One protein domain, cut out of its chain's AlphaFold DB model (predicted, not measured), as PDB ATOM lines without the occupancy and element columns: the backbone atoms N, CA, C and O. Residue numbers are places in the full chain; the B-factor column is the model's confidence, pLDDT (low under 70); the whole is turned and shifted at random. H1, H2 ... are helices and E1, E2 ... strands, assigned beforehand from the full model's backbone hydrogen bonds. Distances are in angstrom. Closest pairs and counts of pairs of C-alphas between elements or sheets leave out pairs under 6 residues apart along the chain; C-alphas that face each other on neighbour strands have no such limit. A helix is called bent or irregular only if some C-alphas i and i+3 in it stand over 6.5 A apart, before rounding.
ATOM      1  N   ILE A  21     199.481 125.997 302.225       83.88
ATOM      2  CA  ILE A  21     200.602 126.743 302.809       83.88
ATOM      3  C   ILE A  21     200.490 126.631 304.329       83.88
ATOM      4  O   ILE A  21     199.486 127.052 304.900       83.88
ATOM      5  N   ALA A  22     201.520 126.095 304.982       87.94
ATOM      6  CA  ALA A  22     201.561 126.029 306.437       87.94
ATOM      7  C   ALA A  22     201.935 127.397 307.017       87.94
ATOM      8  O   ALA A  22     202.796 128.102 306.490       87.94
ATOM      9  N   THR A  23     201.320 127.781 308.124       90.38
ATOM     10  CA  THR A  23     201.500 129.086 308.760       90.38
ATOM     11  C   THR A  23     202.149 128.931 310.133       90.38
ATOM     12  O   THR A  23     201.768 128.077 310.933       90.38
ATOM     13  N   ALA A  24     203.161 129.749 310.423       91.75
ATOM     14  CA  ALA A  24     203.885 129.707 311.690       91.75
ATOM     15  C   ALA A  24     204.010 131.101 312.306       91.75
ATOM     16  O   ALA A  24     204.483 132.039 311.661       91.75
ATOM     17  N   LEU A  25     203.631 131.225 313.575       92.31
ATOM     18  CA  LEU A  25     203.784 132.434 314.377       92.31
ATOM     19  C   LEU A  25     204.993 132.299 315.310       92.31
ATOM     20  O   LEU A  25     205.014 131.457 316.207       92.31
ATOM     21  N   LEU A  26     206.001 133.151 315.117       92.50
ATOM     22  CA  LEU A  26     207.204 133.202 315.947       92.50
ATOM     23  C   LEU A  26     207.079 134.296 317.010       92.50
ATOM     24  O   LEU A  26     207.079 135.484 316.682       92.50
ATOM     25  N   LEU A  27     207.047 133.895 318.279       89.38
ATOM     26  CA  LEU A  27     206.914 134.783 319.434       89.38
ATOM     27  C   LEU A  27     208.280 135.025 320.087       89.38
ATOM     28  O   LEU A  27     208.744 134.239 320.923       89.38
ATOM     29  N   ARG A  28     208.949 136.110 319.678       84.38
ATOM     30  CA  ARG A  28     210.367 136.364 319.990       84.38
ATOM     31  C   ARG A  28     210.613 137.544 320.933       84.38
ATOM     32  O   ARG A  28     209.756 138.393 321.176       84.38
ATOM     33  N   THR A  29     211.838 137.602 321.452       76.44
ATOM     34  CA  THR A  29     212.418 138.784 322.109       76.44
ATOM     35  C   THR A  29     212.766 139.876 321.091       76.44
ATOM     36  O   THR A  29     212.985 139.543 319.925       76.44
ATOM     37  N   PRO A  30     212.888 141.154 321.508       66.31
ATOM     38  CA  PRO A  30     213.311 142.218 320.611       66.31
ATOM     39  C   PRO A  30     214.675 141.910 320.019       66.31
ATOM     40  O   PRO A  30     215.589 141.507 320.746       66.31
ATOM     41  N   ILE A  31     214.814 142.197 318.734       62.53
ATOM     42  CA  ILE A  31     216.099 142.248 318.044       62.53
ATOM     43  C   ILE A  31     216.343 143.708 317.720       62.53
ATOM     44  O   ILE A  31     215.437 144.403 317.257       62.53
ATOM     45  N   ARG A 203     206.905 121.644 301.224       77.75
ATOM     46  CA  ARG A 203     205.979 122.469 302.003       77.75
ATOM     47  C   ARG A 203     206.441 123.928 301.977       77.75
ATOM     48  O   ARG A 203     207.605 124.235 302.263       77.75
ATOM     49  N   GLU A 204     205.516 124.814 301.629       84.38
ATOM     50  CA  GLU A 204     205.693 126.255 301.766       84.38
ATOM     51  C   GLU A 204     205.224 126.705 303.148       84.38
ATOM     52  O   GLU A 204     204.182 126.266 303.643       84.38
ATOM     53  N   TRP A 205     206.003 127.592 303.756       84.88
ATOM     54  CA  TRP A 205     205.746 128.150 305.074       84.88
ATOM     55  C   TRP A 205     205.530 129.653 304.978       84.88
ATOM     56  O   TRP A 205     206.375 130.367 304.444       84.88
ATOM     57  N   CYS A 206     204.434 130.139 305.548       89.31
ATOM     58  CA  CYS A 206     204.190 131.546 305.818       89.31
ATOM     59  C   CYS A 206     204.555 131.832 307.279       89.31
ATOM     60  O   CYS A 206     203.832 131.461 308.207       89.31
ATOM     61  N   VAL A 207     205.714 132.452 307.490       90.88
ATOM     62  CA  VAL A 207     206.268 132.720 308.819       90.88
ATOM     63  C   VAL A 207     206.003 134.167 309.195       90.88
ATOM     64  O   VAL A 207     206.506 135.079 308.541       90.88
ATOM     65  N   THR A 208     205.262 134.373 310.278       91.94
ATOM     66  CA  THR A 208     204.992 135.687 310.862       91.94
ATOM     67  C   THR A 208     205.796 135.845 312.142       91.94
ATOM     68  O   THR A 208     205.638 135.060 313.077       91.94
ATOM     69  N   SER A 209     206.664 136.855 312.211       91.81
ATOM     70  CA  SER A 209     207.450 137.127 313.418       91.81
ATOM     71  C   SER A 209     206.889 138.299 314.215       91.81
ATOM     72  O   SER A 209     206.662 139.376 313.665       91.81
ATOM     73  N   MET A 210     206.711 138.094 315.521       92.19
ATOM     74  CA  MET A 210     206.154 139.084 316.437       92.19
ATOM     75  C   MET A 210     207.003 139.208 317.703       92.19
ATOM     76  O   MET A 210     207.439 138.218 318.298       92.19
ATOM     77  N   GLN A 211     207.245 140.449 318.114       93.56
ATOM     78  CA  GLN A 211     207.922 140.758 319.365       93.56
ATOM     79  C   GLN A 211     206.924 140.668 320.524       93.56
ATOM     80  O   GLN A 211     205.884 141.315 320.493       93.56
ATOM     81  N   VAL A 212     207.247 139.862 321.536       95.31
ATOM     82  CA  VAL A 212     206.384 139.655 322.718       95.31
ATOM     83  C   VAL A 212     206.887 140.405 323.942       95.31
ATOM     84  O   VAL A 212     206.109 140.834 324.786       95.31
ATOM     85  N   LEU A 213     208.204 140.543 324.052       94.44
ATOM     86  CA  LEU A 213     208.845 141.199 325.183       94.44
ATOM     87  C   LEU A 213     209.396 142.536 324.729       94.44
ATOM     88  O   LEU A 213     209.930 142.620 323.631       94.44
ATOM     89  N   LEU A 394     201.778 144.091 321.324       94.50
ATOM     90  CA  LEU A 394     201.499 142.657 321.231       94.50
ATOM     91  C   LEU A 394     200.027 142.350 320.921       94.50
ATOM     92  O   LEU A 394     199.747 141.644 319.954       94.50
ATOM     93  N   GLN A 395     199.095 142.898 321.707       94.62
ATOM     94  CA  GLN A 395     197.655 142.688 321.512       94.62
ATOM     95  C   GLN A 395     197.197 143.194 320.137       94.62
ATOM     96  O   GLN A 395     196.507 142.474 319.416       94.62
ATOM     97  N   ASP A 396     197.616 144.401 319.748       91.81
ATOM     98  CA  ASP A 396     197.258 145.000 318.459       91.81
ATOM     99  C   ASP A 396     197.782 144.166 317.286       91.81
ATOM    100  O   ASP A 396     197.064 143.913 316.316       91.81
ATOM    101  N   ASN A 397     199.026 143.694 317.384       91.75
ATOM    102  CA  ASN A 397     199.651 142.857 316.366       91.75
ATOM    103  C   ASN A 397     198.933 141.507 316.237       91.75
ATOM    104  O   ASN A 397     198.739 141.020 315.123       91.75
ATOM    105  N   LEU A 398     198.524 140.913 317.358       93.88
ATOM    106  CA  LEU A 398     197.768 139.664 317.395       93.88
ATOM    107  C   LEU A 398     196.361 139.824 316.799       93.88
ATOM    108  O   LEU A 398     195.957 138.996 315.984       93.88
ATOM    109  N   ASN A 399     195.661 140.918 317.106       91.81
ATOM    110  CA  ASN A 399     194.352 141.227 316.519       91.81
ATOM    111  C   ASN A 399     194.448 141.428 315.000       91.81
ATOM    112  O   ASN A 399     193.657 140.874 314.238       91.81
ATOM    113  N   ARG A 400     195.462 142.170 314.533       88.94
ATOM    114  CA  ARG A 400     195.731 142.347 313.095       88.94
ATOM    115  C   ARG A 400     196.026 141.021 312.403       88.94
ATOM    116  O   ARG A 400     195.555 140.786 311.293       88.94
ATOM    117  N   LEU A 401     196.790 140.152 313.059       91.25
ATOM    118  CA  LEU A 401     197.102 138.830 312.536       91.25
ATOM    119  C   LEU A 401     195.856 137.933 312.471       91.25
ATOM    120  O   LEU A 401     195.670 137.218 311.490       91.25
ATOM    121  N   GLN A 402     194.970 138.002 313.465       92.00
ATOM    122  CA  GLN A 402     193.683 137.307 313.420       92.00
ATOM    123  C   GLN A 402     192.834 137.788 312.235       92.00
ATOM    124  O   GLN A 402     192.333 136.961 311.472       92.00
ATOM    125  N   LEU A 403     192.732 139.105 312.021       88.69
ATOM    126  CA  LEU A 403     192.027 139.673 310.865       88.69
ATOM    127  C   LEU A 403     192.619 139.176 309.540       88.69
ATOM    128  O   LEU A 403     191.869 138.752 308.658       88.69
ATOM    129  N   PHE A 404     193.951 139.146 309.429       87.00
ATOM    130  CA  PHE A 404     194.644 138.586 308.269       87.00
ATOM    131  C   PHE A 404     194.231 137.132 308.005       87.00
ATOM    132  O   PHE A 404     193.869 136.793 306.879       87.00
ATOM    133  N   TYR A 405     194.206 136.287 309.040       87.56
ATOM    134  CA  TYR A 405     193.810 134.888 308.891       87.56
ATOM    135  C   TYR A 405     192.333 134.715 308.518       87.56
ATOM    136  O   TYR A 405     192.008 133.806 307.759       87.56
ATOM    137  N   THR A 406     191.433 135.589 308.981       87.31
ATOM    138  CA  THR A 406     189.998 135.502 308.634       87.31
ATOM    139  C   THR A 406     189.683 135.819 307.169       87.31
ATOM    140  O   THR A 406     188.525 135.749 306.766       87.31
ATOM    141  N   GLY A 407     190.684 136.173 306.354       82.44
ATOM    142  CA  GLY A 407     190.480 136.497 304.941       82.44
ATOM    143  C   GLY A 407     189.783 137.840 304.719       82.44
ATOM    144  O   GLY A 407     189.509 138.196 303.577       82.44
ATOM    145  N   LEU A 408     189.570 138.627 305.781       75.06
ATOM    146  CA  LEU A 408     189.056 139.998 305.712       75.06
ATOM    147  C   LEU A 408     190.082 141.004 305.161       75.06
ATOM    148  O   LEU A 408     189.872 142.199 305.288       75.06
ATOM    149  N   GLY A 409     191.160 140.503 304.539       53.78
ATOM    150  CA  GLY A 409     192.009 141.181 303.563       53.78
ATOM    151  C   GLY A 409     192.483 142.578 303.950       53.78
ATOM    152  O   GLY A 409     191.757 143.548 303.804       53.78
ATOM    153  N   ILE A 410     193.769 142.708 304.287       53.81
ATOM    154  CA  ILE A 410     194.483 143.994 304.401       53.81
ATOM    155  C   ILE A 410     194.724 144.595 302.997       53.81
ATOM    156  O   ILE A 410     195.845 144.932 302.626       53.81
ATOM    157  N   HIS A 411     193.695 144.666 302.161       51.84
ATOM    158  CA  HIS A 411     193.716 145.431 300.923       51.84
ATOM    159  C   HIS A 411     193.023 146.765 301.257       51.84
ATOM    160  O   HIS A 411     191.815 146.786 301.428       51.84
ATOM    161  N   ASP A 412     193.812 147.831 301.455       52.50
ATOM    162  CA  ASP A 412     193.419 149.227 301.791       52.50
ATOM    163  C   ASP A 412     193.127 149.603 303.264       52.50
ATOM    164  O   ASP A 412     192.699 150.713 303.571       52.50
ATOM    165  N   VAL A 413     193.458 148.738 304.224       51.25
ATOM    166  CA  VAL A 413     192.924 148.839 305.598       51.25
ATOM    167  C   VAL A 413     193.825 149.605 306.594       51.25
ATOM    168  O   VAL A 413     193.505 149.657 307.777       51.25
ATOM    169  N   GLU A 414     194.938 150.247 306.205       58.59
ATOM    170  CA  GLU A 414     195.661 151.087 307.192       58.59
ATOM    171  C   GLU A 414     194.786 152.248 307.700       58.59
ATOM    172  O   GLU A 414     194.826 152.569 308.891       58.59
ATOM    173  N   GLU A 415     193.934 152.815 306.841       59.31
ATOM    174  CA  GLU A 415     192.993 153.870 307.228       59.31
ATOM    175  C   GLU A 415     191.732 153.286 307.898       59.31
ATOM    176  O   GLU A 415     191.309 153.767 308.951       59.31
ATOM    177  N   GLU A 416     191.189 152.180 307.376       55.47
ATOM    178  CA  GLU A 416     189.925 151.608 307.862       55.47
ATOM    179  C   GLU A 416     190.075 150.738 309.130       55.47
ATOM    180  O   GLU A 416     189.238 150.824 310.024       55.47
ATOM    181  N   ALA A 417     191.168 149.984 309.317       56.56
ATOM    182  CA  ALA A 417     191.409 149.237 310.567       56.56
ATOM    183  C   ALA A 417     191.723 150.195 311.706       56.56
ATOM    184  O   ALA A 417     191.357 149.927 312.844       56.56
ATOM    185  N   THR A 418     192.381 151.320 311.416       61.94
ATOM    186  CA  THR A 418     192.602 152.358 312.425       61.94
ATOM    187  C   THR A 418     191.270 152.996 312.830       61.94
ATOM    188  O   THR A 418     191.057 153.240 314.014       61.94
ATOM    189  N   LEU A 419     190.340 153.204 311.889       63.84
ATOM    190  CA  LEU A 419     188.979 153.664 312.192       63.84
ATOM    191  C   LEU A 419     188.164 152.624 312.980       63.84
ATOM    192  O   LEU A 419     187.524 152.989 313.965       63.84
ATOM    193  N   LEU A 420     188.230 151.342 312.611       62.91
ATOM    194  CA  LEU A 420     187.533 150.260 313.315       62.91
ATOM    195  C   LEU A 420     188.086 150.040 314.729       62.91
ATOM    196  O   LEU A 420     187.305 149.891 315.665       62.91
ATOM    197  N   LEU A 421     189.410 150.082 314.906       63.03
ATOM    198  CA  LEU A 421     190.049 149.950 316.220       63.03
ATOM    199  C   LEU A 421     189.761 151.163 317.121       63.03
ATOM    200  O   LEU A 421     189.515 150.979 318.308       63.03
ATOM    201  N   ASN A 422     189.719 152.385 316.576       60.47
ATOM    202  CA  ASN A 422     189.393 153.589 317.357       60.47
ATOM    203  C   ASN A 422     187.890 153.720 317.673       60.47
ATOM    204  O   ASN A 422     187.530 154.375 318.644       60.47
ATOM    205  N   ALA A 438     190.038 131.401 312.136       87.25
ATOM    206  CA  ALA A 438     191.300 131.330 311.426       87.25
ATOM    207  C   ALA A 438     192.482 131.619 312.374       87.25
ATOM    208  O   ALA A 438     192.464 132.575 313.157       87.25
ATOM    209  N   ARG A 439     193.494 130.753 312.332       92.81
ATOM    210  CA  ARG A 439     194.611 130.709 313.283       92.81
ATOM    211  C   ARG A 439     195.876 130.203 312.590       92.81
ATOM    212  O   ARG A 439     195.756 129.563 311.546       92.81
ATOM    213  N   PRO A 440     197.067 130.436 313.168       94.44
ATOM    214  CA  PRO A 440     198.271 129.793 312.671       94.44
ATOM    215  C   PRO A 440     198.234 128.277 312.916       94.44
ATOM    216  O   PRO A 440     197.704 127.823 313.932       94.44
ATOM    217  N   ASP A 441     198.872 127.506 312.038       93.12
ATOM    218  CA  ASP A 441     199.071 126.062 312.233       93.12
ATOM    219  C   ASP A 441     200.068 125.783 313.369       93.12
ATOM    220  O   ASP A 441     199.983 124.758 314.051       93.12
ATOM    221  N   TRP A 442     201.023 126.699 313.568       94.69
ATOM    222  CA  TRP A 442     202.114 126.572 314.529       94.69
ATOM    223  C   TRP A 442     202.356 127.856 315.316       94.69
ATOM    224  O   TRP A 442     202.408 128.948 314.747       94.69
ATOM    225  N   ILE A 443     202.622 127.720 316.614       96.12
ATOM    226  CA  ILE A 443     203.108 128.799 317.478       96.12
ATOM    227  C   ILE A 443     204.439 128.379 318.098       96.12
ATOM    228  O   ILE A 443     204.548 127.341 318.755       96.12
ATOM    229  N   VAL A 444     205.462 129.210 317.904       95.81
ATOM    230  CA  VAL A 444     206.828 128.948 318.362       95.81
ATOM    231  C   VAL A 444     207.204 129.909 319.487       95.81
ATOM    232  O   VAL A 444     207.285 131.122 319.283       95.81
ATOM    233  N   PHE A 445     207.502 129.359 320.664       95.88
ATOM    234  CA  PHE A 445     207.913 130.095 321.856       95.88
ATOM    235  C   PHE A 445     209.425 130.025 322.082       95.88
ATOM    236  O   PHE A 445     210.032 128.952 322.160       95.88
ATOM    237  N   PHE A 446     210.039 131.193 322.273       94.69
ATOM    238  CA  PHE A 446     211.492 131.320 322.428       94.69
ATOM    239  C   PHE A 446     211.952 131.259 323.889       94.69
ATOM    240  O   PHE A 446     213.094 130.896 324.169       94.69
ATOM    241  N   SER A 447     211.088 131.613 324.843       94.31
ATOM    242  CA  SER A 447     211.435 131.663 326.268       94.31
ATOM    243  C   SER A 447     210.202 131.492 327.162       94.31
ATOM    244  O   SER A 447     209.113 131.846 326.710       94.31
ATOM    245  N   PRO A 448     210.361 131.056 328.430       94.69
ATOM    246  CA  PRO A 448     209.274 131.013 329.413       94.69
ATOM    247  C   PRO A 448     208.519 132.340 329.538       94.69
ATOM    248  O   PRO A 448     207.308 132.378 329.391       94.69
ATOM    249  N   SER A 449     209.249 133.457 329.671       93.31
ATOM    250  CA  SER A 449     208.632 134.787 329.738       93.31
ATOM    251  C   SER A 449     207.798 135.095 328.491       93.31
ATOM    252  O   SER A 449     206.732 135.679 328.601       93.31
ATOM    253  N   GLY A 450     208.255 134.693 327.299       95.06
ATOM    254  CA  GLY A 450     207.474 134.872 326.072       95.06
ATOM    255  C   GLY A 450     206.134 134.134 326.116       95.06
ATOM    256  O   GLY A 450     205.140 134.665 325.632       95.06
ATOM    257  N   VAL A 451     206.083 132.953 326.740       96.19
ATOM    258  CA  VAL A 451     204.821 132.242 326.991       96.19
ATOM    259  C   VAL A 451     203.940 133.068 327.924       96.19
ATOM    260  O   VAL A 451     202.814 133.379 327.562       96.19
ATOM    261  N   ASP A 452     204.470 133.493 329.073       96.00
ATOM    262  CA  ASP A 452     203.682 134.181 330.107       96.00
ATOM    263  C   ASP A 452     203.041 135.478 329.620       96.00
ATOM    264  O   ASP A 452     201.853 135.705 329.846       96.00
ATOM    265  N   TYR A 453     203.806 136.301 328.905       95.94
ATOM    266  CA  TYR A 453     203.306 137.570 328.380       95.94
ATOM    267  C   TYR A 453     202.314 137.372 327.226       95.94
ATOM    268  O   TYR A 453     201.318 138.072 327.138       95.94
ATOM    269  N   SER A 454     202.505 136.371 326.362       96.88
ATOM    270  CA  SER A 454     201.567 136.150 325.251       96.88
ATOM    271  C   SER A 454     200.333 135.329 325.626       96.88
ATOM    272  O   SER A 454     199.313 135.430 324.944       96.88
ATOM    273  N   ALA A 455     200.371 134.541 326.704       96.38
ATOM    274  CA  ALA A 455     199.343 133.543 326.971       96.38
ATOM    275  C   ALA A 455     197.942 134.131 327.155       96.38
ATOM    276  O   ALA A 455     196.968 133.559 326.666       96.38
ATOM    277  N   ARG A 456     197.821 135.279 327.836       96.12
ATOM    278  CA  ARG A 456     196.529 135.964 327.998       96.12
ATOM    279  C   ARG A 456     195.929 136.336 326.640       96.12
ATOM    280  O   ARG A 456     194.762 136.041 326.396       96.12
ATOM    281  N   HIS A 457     196.733 136.942 325.769       96.31
ATOM    282  CA  HIS A 457     196.305 137.391 324.444       96.31
ATOM    283  C   HIS A 457     195.947 136.213 323.542       96.31
ATOM    284  O   HIS A 457     194.891 136.201 322.921       96.31
ATOM    285  N   LEU A 458     196.776 135.168 323.533       96.19
ATOM    286  CA  LEU A 458     196.516 133.969 322.739       96.19
ATOM    287  C   LEU A 458     195.258 133.221 323.207       96.19
ATOM    288  O   LEU A 458     194.523 132.698 322.374       96.19
ATOM    289  N   ARG A 459     194.963 133.192 324.515       95.00
ATOM    290  CA  ARG A 459     193.698 132.641 325.037       95.00
ATOM    291  C   ARG A 459     192.492 133.469 324.613       95.00
ATOM    292  O   ARG A 459     191.480 132.889 324.241       95.00
ATOM    293  N   ALA A 460     192.603 134.799 324.633       93.62
ATOM    294  CA  ALA A 460     191.537 135.682 324.159       93.62
ATOM    295  C   ALA A 460     191.214 135.447 322.672       93.62
ATOM    296  O   ALA A 460     190.059 135.543 322.270       93.62
ATOM    297  N   LEU A 461     192.217 135.059 321.878       93.31
ATOM    298  CA  LEU A 461     192.046 134.661 320.478       93.31
ATOM    299  C   LEU A 461     191.577 133.207 320.281       93.31
ATOM    300  O   LEU A 461     191.348 132.793 319.146       93.31
ATOM    301  N   GLY A 462     191.468 132.408 321.346       93.06
ATOM    302  CA  GLY A 462     191.189 130.971 321.250       93.06
ATOM    303  C   GLY A 462     192.342 130.152 320.652       93.06
ATOM    304  O   GLY A 462     192.130 129.049 320.159       93.06
ATOM    305  N   TRP A 463     193.567 130.686 320.655       94.75
ATOM    306  CA  TRP A 463     194.778 130.018 320.150       94.75
ATOM    307  C   TRP A 463     195.540 129.255 321.242       94.75
ATOM    308  O   TRP A 463     196.462 128.495 320.947       94.75
ATOM    309  N   LEU A 464     195.157 129.451 322.503       94.38
ATOM    310  CA  LEU A 464     195.573 128.633 323.638       94.38
ATOM    311  C   LEU A 464     194.342 128.090 324.370       94.38
ATOM    312  O   LEU A 464     193.339 128.806 324.454       94.38
ATOM    313  N   PRO A 465     194.437 126.896 324.978       92.38
ATOM    314  CA  PRO A 465     193.409 126.387 325.867       92.38
ATOM    315  C   PRO A 465     193.092 127.358 327.014       92.38
ATOM    316  O   PRO A 465     193.998 128.055 327.509       92.38
ATOM    317  N   PRO A 466     191.827 127.392 327.479       91.75
ATOM    318  CA  PRO A 466     191.449 128.095 328.699       91.75
ATOM    319  C   PRO A 466     192.389 127.739 329.852       91.75
ATOM    320  O   PRO A 466     192.909 126.625 329.928       91.75
ATOM    321  N   PRO A 489     196.447 125.482 317.576       94.19
ATOM    322  CA  PRO A 489     197.762 125.526 316.946       94.19
ATOM    323  C   PRO A 489     198.729 124.537 317.602       94.19
ATOM    324  O   PRO A 489     198.728 124.377 318.824       94.19
ATOM    325  N   ARG A 490     199.623 123.942 316.813       93.94
ATOM    326  CA  ARG A 490     200.720 123.134 317.356       93.94
ATOM    327  C   ARG A 490     201.757 124.026 318.024       93.94
ATOM    328  O   ARG A 490     202.093 125.100 317.521       93.94
ATOM    329  N   TYR A 491     202.309 123.565 319.142       94.81
ATOM    330  CA  TYR A 491     203.247 124.350 319.944       94.81
ATOM    331  C   TYR A 491     204.677 123.842 319.803       94.81
ATOM    332  O   TYR A 491     204.966 122.652 319.952       94.81
ATOM    333  N   VAL A 492     205.601 124.775 319.586       95.12
ATOM    334  CA  VAL A 492     207.038 124.497 319.542       95.12
ATOM    335  C   VAL A 492     207.738 125.342 320.590       95.12
ATOM    336  O   VAL A 492     207.556 126.556 320.659       95.12
ATOM    337  N   ALA A 493     208.591 124.707 321.386       94.75
ATOM    338  CA  ALA A 493     209.522 125.396 322.262       94.75
ATOM    339  C   ALA A 493     210.925 125.353 321.667       94.75
ATOM    340  O   ALA A 493     211.426 124.287 321.320       94.75
ATOM    341  N   LEU A 494     211.596 126.501 321.630       91.31
ATOM    342  CA  LEU A 494     212.963 126.579 321.117       91.31
ATOM    343  C   LEU A 494     213.990 125.847 322.002       91.31
ATOM    344  O   LEU A 494     215.057 125.463 321.528       91.31
ATOM    345  N   GLY A 495     213.700 125.669 323.292       89.56
ATOM    346  CA  GLY A 495     214.623 125.018 324.215       89.56
ATOM    347  C   GLY A 495     213.940 124.298 325.380       89.56
ATOM    348  O   GLY A 495     212.777 124.586 325.681       89.56
ATOM    349  N   PRO A 496     214.672 123.404 326.079       88.38
ATOM    350  CA  PRO A 496     214.112 122.551 327.131       88.38
ATOM    351  C   PRO A 496     213.452 123.327 328.271       88.38
ATOM    352  O   PRO A 496     212.418 122.915 328.780       88.38
ATOM    353  N   THR A 497     214.012 124.480 328.654       90.56
ATOM    354  CA  THR A 497     213.433 125.331 329.703       90.56
ATOM    355  C   THR A 497     212.054 125.857 329.309       90.56
ATOM    356  O   THR A 497     211.149 125.867 330.135       90.56
ATOM    357  N   THR A 498     211.874 126.265 328.049       94.62
ATOM    358  CA  THR A 498     210.582 126.742 327.535       94.62
ATOM    359  C   THR A 498     209.588 125.591 327.391       94.62
ATOM    360  O   THR A 498     208.432 125.755 327.758       94.62
ATOM    361  N   ALA A 499     210.038 124.417 326.927       93.75
ATOM    362  CA  ALA A 499     209.198 123.220 326.822       93.75
ATOM    363  C   ALA A 499     208.678 122.777 328.197       93.75
ATOM    364  O   ALA A 499     207.481 122.586 328.386       93.75
ATOM    365  N   LYS A 500     209.575 122.703 329.190       93.06
ATOM    366  CA  LYS A 500     209.220 122.424 330.585       93.06
ATOM    367  C   LYS A 500     208.221 123.449 331.120       93.06
ATOM    368  O   LYS A 500     207.261 123.068 331.769       93.06
ATOM    369  N   HIS A 501     208.421 124.735 330.830       94.88
ATOM    370  CA  HIS A 501     207.507 125.793 331.271       94.88
ATOM    371  C   HIS A 501     206.108 125.667 330.658       94.88
ATOM    372  O   HIS A 501     205.123 125.753 331.384       94.88
ATOM    373  N   LEU A 502     206.012 125.406 329.348       95.06
ATOM    374  CA  LEU A 502     204.740 125.136 328.665       95.06
ATOM    375  C   LEU A 502     204.004 123.951 329.301       95.06
ATOM    376  O   LEU A 502     202.813 124.047 329.593       95.06
ATOM    377  N   ARG A 503     204.727 122.868 329.584       93.81
ATOM    378  CA  ARG A 503     204.161 121.674 330.207       93.81
ATOM    379  C   ARG A 503     203.699 121.937 331.637       93.81
ATOM    380  O   ARG A 503     202.543 121.694 331.962       93.81
ATOM    381  N   ASP A 504     204.594 122.453 332.472       93.69
ATOM    382  CA  ASP A 504     204.371 122.578 333.911       93.69
ATOM    383  C   ASP A 504     203.336 123.661 334.244       93.69
ATOM    384  O   ASP A 504     202.609 123.523 335.222       93.69
ATOM    385  N   GLN A 505     203.298 124.760 333.480       94.25
ATOM    386  CA  GLN A 505     202.443 125.915 333.791       94.25
ATOM    387  C   GLN A 505     201.167 125.977 332.952       94.25
ATOM    388  O   GLN A 505     200.174 126.552 333.394       94.25
ATOM    389  N   TYR A 506     201.183 125.413 331.742       93.50
ATOM    390  CA  TYR A 506     200.064 125.526 330.803       93.50
ATOM    391  C   TYR A 506     199.461 124.171 330.424       93.50
ATOM    392  O   TYR A 506     198.446 124.154 329.734       93.50
ATOM    393  N   GLY A 507     200.054 123.050 330.854       92.62
ATOM    394  CA  GLY A 507     199.633 121.715 330.420       92.62
ATOM    395  C   GLY A 507     199.837 121.487 328.919       92.62
ATOM    396  O   GLY A 507     199.197 120.617 328.337       92.62
ATOM    397  N   LEU A 508     200.693 122.290 328.276       92.50
ATOM    398  CA  LEU A 508     200.923 122.243 326.835       92.50
ATOM    399  C   LEU A 508     202.137 121.375 326.534       92.50
ATOM    400  O   LEU A 508     203.248 121.655 326.989       92.50
ATOM    401  N   TYR A 509     201.923 120.342 325.729       90.81
ATOM    402  CA  TYR A 509     202.985 119.477 325.236       90.81
ATOM    403  C   TYR A 509     203.467 119.996 323.890       90.81
ATOM    404  O   TYR A 509     202.673 120.329 323.011       90.81
ATOM    405  N   THR A 510     204.783 120.089 323.736       89.38
ATOM    406  CA  THR A 510     205.376 120.415 322.439       89.38
ATOM    407  C   THR A 510     205.412 119.171 321.557       89.38
ATOM    408  O   THR A 510     205.420 118.052 322.069       89.38
ATOM    409  N   GLU A 511     205.521 119.335 320.239       82.94
ATOM    410  CA  GLU A 511     205.726 118.191 319.327       82.94
ATOM    411  C   GLU A 511     206.920 117.315 319.735       82.94
ATOM    412  O   GLU A 511     206.859 116.089 319.683       82.94
ATOM    413  N   ALA A 512     207.999 117.942 320.220       81.62
ATOM    414  CA  ALA A 512     209.159 117.236 320.759       81.62
ATOM    415  C   ALA A 512     208.795 116.337 321.949       81.62
ATOM    416  O   ALA A 512     209.320 115.231 322.073       81.62
ATOM    417  N   ASP A 513     207.892 116.792 322.814       80.19
ATOM    418  CA  ASP A 513     207.427 116.012 323.958       80.19
ATOM    419  C   ASP A 513     206.552 114.837 323.515       80.19
ATOM    420  O   ASP A 513     206.729 113.729 324.024       80.19
ATOM    421  N   LEU A 514     205.661 115.064 322.544       78.94
ATOM    422  CA  LEU A 514     204.771 114.037 321.996       78.94
ATOM    423  C   LEU A 514     205.554 112.936 321.275       78.94
ATOM    424  O   LEU A 514     205.328 111.751 321.517       78.94
ATOM    425  N   ALA A 515     206.536 113.299 320.453       77.50
ATOM    426  CA  ALA A 515     207.391 112.313 319.800       77.50
ATOM    427  C   ALA A 515     208.217 111.502 320.796       77.50
ATOM    428  O   ALA A 515     208.280 110.280 320.679       77.50
ATOM    429  N   ASN A 516     208.794 112.163 321.806       77.94
ATOM    430  CA  ASN A 516     209.543 111.476 322.852       77.94
ATOM    431  C   ASN A 516     208.649 110.496 323.634       77.94
ATOM    432  O   ASN A 516     209.086 109.384 323.925       77.94
ATOM    433  N   ALA A 517     207.400 110.872 323.937       72.56
ATOM    434  CA  ALA A 517     206.428 109.988 324.589       72.56
ATOM    435  C   ALA A 517     206.066 108.772 323.717       72.56
ATOM    436  O   ALA A 517     205.912 107.666 324.234       72.56
ATOM    437  N   ASN A 518     206.022 108.958 322.397       72.69
ATOM    438  CA  ASN A 518     205.750 107.904 321.418       72.69
ATOM    439  C   ASN A 518     206.994 107.075 321.037       72.69
ATOM    440  O   ASN A 518     206.922 106.228 320.148       72.69
ATOM    441  N   GLY A 519     208.149 107.311 321.676       68.00
ATOM    442  CA  GLY A 519     209.404 106.622 321.354       68.00
ATOM    443  C   GLY A 519     209.993 106.996 319.986       68.00
ATOM    444  O   GLY A 519     210.881 106.305 319.484       68.00
ATOM    445  N   VAL A 520     209.514 108.083 319.379       60.06
ATOM    446  CA  VAL A 520     210.031 108.633 318.125       60.06
ATOM    447  C   VAL A 520     211.216 109.537 318.460       60.06
ATOM    448  O   VAL A 520     211.089 110.516 319.189       60.06
ATOM    449  N   SER A 521     212.396 109.204 317.931       51.06
ATOM    450  CA  SER A 521     213.607 110.011 318.123       51.06
ATOM    451  C   SER A 521     213.390 111.450 317.638       51.06
ATOM    452  O   SER A 521     212.813 111.667 316.574       51.06
ATOM    453  N   SER A 522     213.916 112.448 318.354       43.91
ATOM    454  CA  SER A 522     213.825 113.867 317.972       43.91
ATOM    455  C   SER A 522     214.398 114.166 316.574       43.91
ATOM    456  O   SER A 522     213.978 115.116 315.925       43.91
ATOM    457  N   ALA A 523     215.327 113.337 316.081       41.69
ATOM    458  CA  ALA A 523     215.850 113.413 314.711       41.69
ATOM    459  C   ALA A 523     214.841 112.930 313.647       41.69
ATOM    460  O   ALA A 523     214.907 113.338 312.490       41.69
ATOM    461  N   SER A 524     213.895 112.073 314.036       38.44
ATOM    462  CA  SER A 524     212.800 111.607 313.184       38.44
ATOM    463  C   SER A 524     211.656 112.617 313.118       38.44
ATOM    464  O   SER A 524     210.980 112.661 312.106       38.44
ATOM    465  N   LEU A 525     211.476 113.486 314.118       41.72
ATOM    466  CA  LEU A 525     210.477 114.569 314.097       41.72
ATOM    467  C   LEU A 525     210.716 115.605 312.998       41.72
ATOM    468  O   LEU A 525     209.773 116.016 312.328       41.72
ATOM    469  N   SER A 526     211.977 115.989 312.770       42.03
ATOM    470  CA  SER A 526     212.337 116.858 311.641       42.03
ATOM    471  C   SER A 526     212.024 116.227 310.283       42.03
ATOM    472  O   SER A 526     211.854 116.963 309.324       42.03
ATOM    473  N   ALA A 527     211.927 114.893 310.218       38.00
ATOM    474  CA  ALA A 527     211.501 114.141 309.038       38.00
ATOM    475  C   ALA A 527     209.999 113.776 309.061       38.00
ATOM    476  O   ALA A 527     209.425 113.471 308.026       38.00
ATOM    477  N   SER A 528     209.342 113.802 310.227       39.09
ATOM    478  CA  SER A 528     207.916 113.489 310.395       39.09
ATOM    479  C   SER A 528     207.019 114.700 310.144       39.09
ATOM    480  O   SER A 528     205.856 114.525 309.802       39.09
TER     481      SER A 528
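AT A GLANCE: This is residues 21 to 31, 203 to 213, 394 to 422, 438 to 466 and 489 to 528 of the 589 residues of the protein "Hydroxymethylbilane hydrolyase [cyclizing]" of Pseudomicrostroma glucosiphilum (UniProt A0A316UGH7). A small, twisted parallel sheet of four strands has H1 and H3 over one face, while H4 and H5 graze it near its edge strand E4. The length comes from the two ends: H2 lies out beyond H1, with residues 411 to 416 sticking out, and at the other end H5 and H6 make a corner, with Gly 519 of the link between them at the far tip. The printed part has 120 residues, with six named helices and four named strands in the order E1 E2 H1 H2 E3 H3 E4 H4 H5 H6. The sheet runs E2 E1 E3 E4, all parallel, and the class is mixed, helices and strands. The whole is compact, with a radius of gyration of the C-alphas of 15.7 A, yet elongated, spanning 51 by 31 by 30 A.

IN THESE COORDINATES: E1, residues 22 to 28, begins at C-alpha 22 (201.561, 126.029, 306.437) and is 19.2 A long. E2, residues 204 to 211, is 22.9 A long. H1, residues 394 to 405, measures 16.5 A, and H2 is residues 413 to 422. E3 is residues 442 to 445. H3, residues 448 to 460, measures 19.1 A and is irregular, but only just: C-alphas 453 and 456 are 7.0 A apart. E4 is residues 490 to 493. H4, residues 496 to 506, measures 14.8 A, H5 is residues 511 to 517, and H6, residues 522 to 528, ends at C-alpha 528 (207.916, 113.489, 310.395).

HOW THE PARTS SIT: N 24 and O 206 of E1 and E2 are 2.9 A apart, N 25 and O 442 of E1 and E3 2.8 A, and N 443 and O 490 of E3 and E4 2.8 A, within hydrogen-bond range. H1 runs along E2, at 10 degrees on the local plane, and H3 is on the same face, at a height over the sheet of 9.6 A. H3 touches H1 at a steep tilt of 55 degrees, closest at the C-alphas of His 457 and Gln 395, 6.2 A. H3 touches H4 with residues 448 to 451 alone, closest at the C-alphas of Pro 448 and Thr 498, 4.8 A. H4 grazes the sheet with residues 498 to 502, H5 with 511 to 513. H5 touches H6, closest at the C-alphas of Ala 512 and Ser 522, 6.4 A. H1 and H2 are near each other, with 5 pairs of C-alphas within 10 A. Every O i to N i+4 pair is within hydrogen-bond range in H1, H4 and H5; the counts are 5 of 6 in H2, 7 of 9 in H3 and 1 of 3 in H6, where 3 of 4 O i to N i+3 pairs are within range.

THE WHOLE: The C-alphas of Leu 419 and Gly 519 are the two farthest apart, 52.1 A. Four cuts leave C-alpha gaps of 27.4 A from 31 to 203, 8.5 A from 213 to 394, 23.1 A from 422 to 438 and 13.6 A from 466 to 489. Of the links printed whole, none is long. Mean pLDDT of the printed part is 82.7, with residues 30 to 31, 409 to 422 and 519 to 528 under 70.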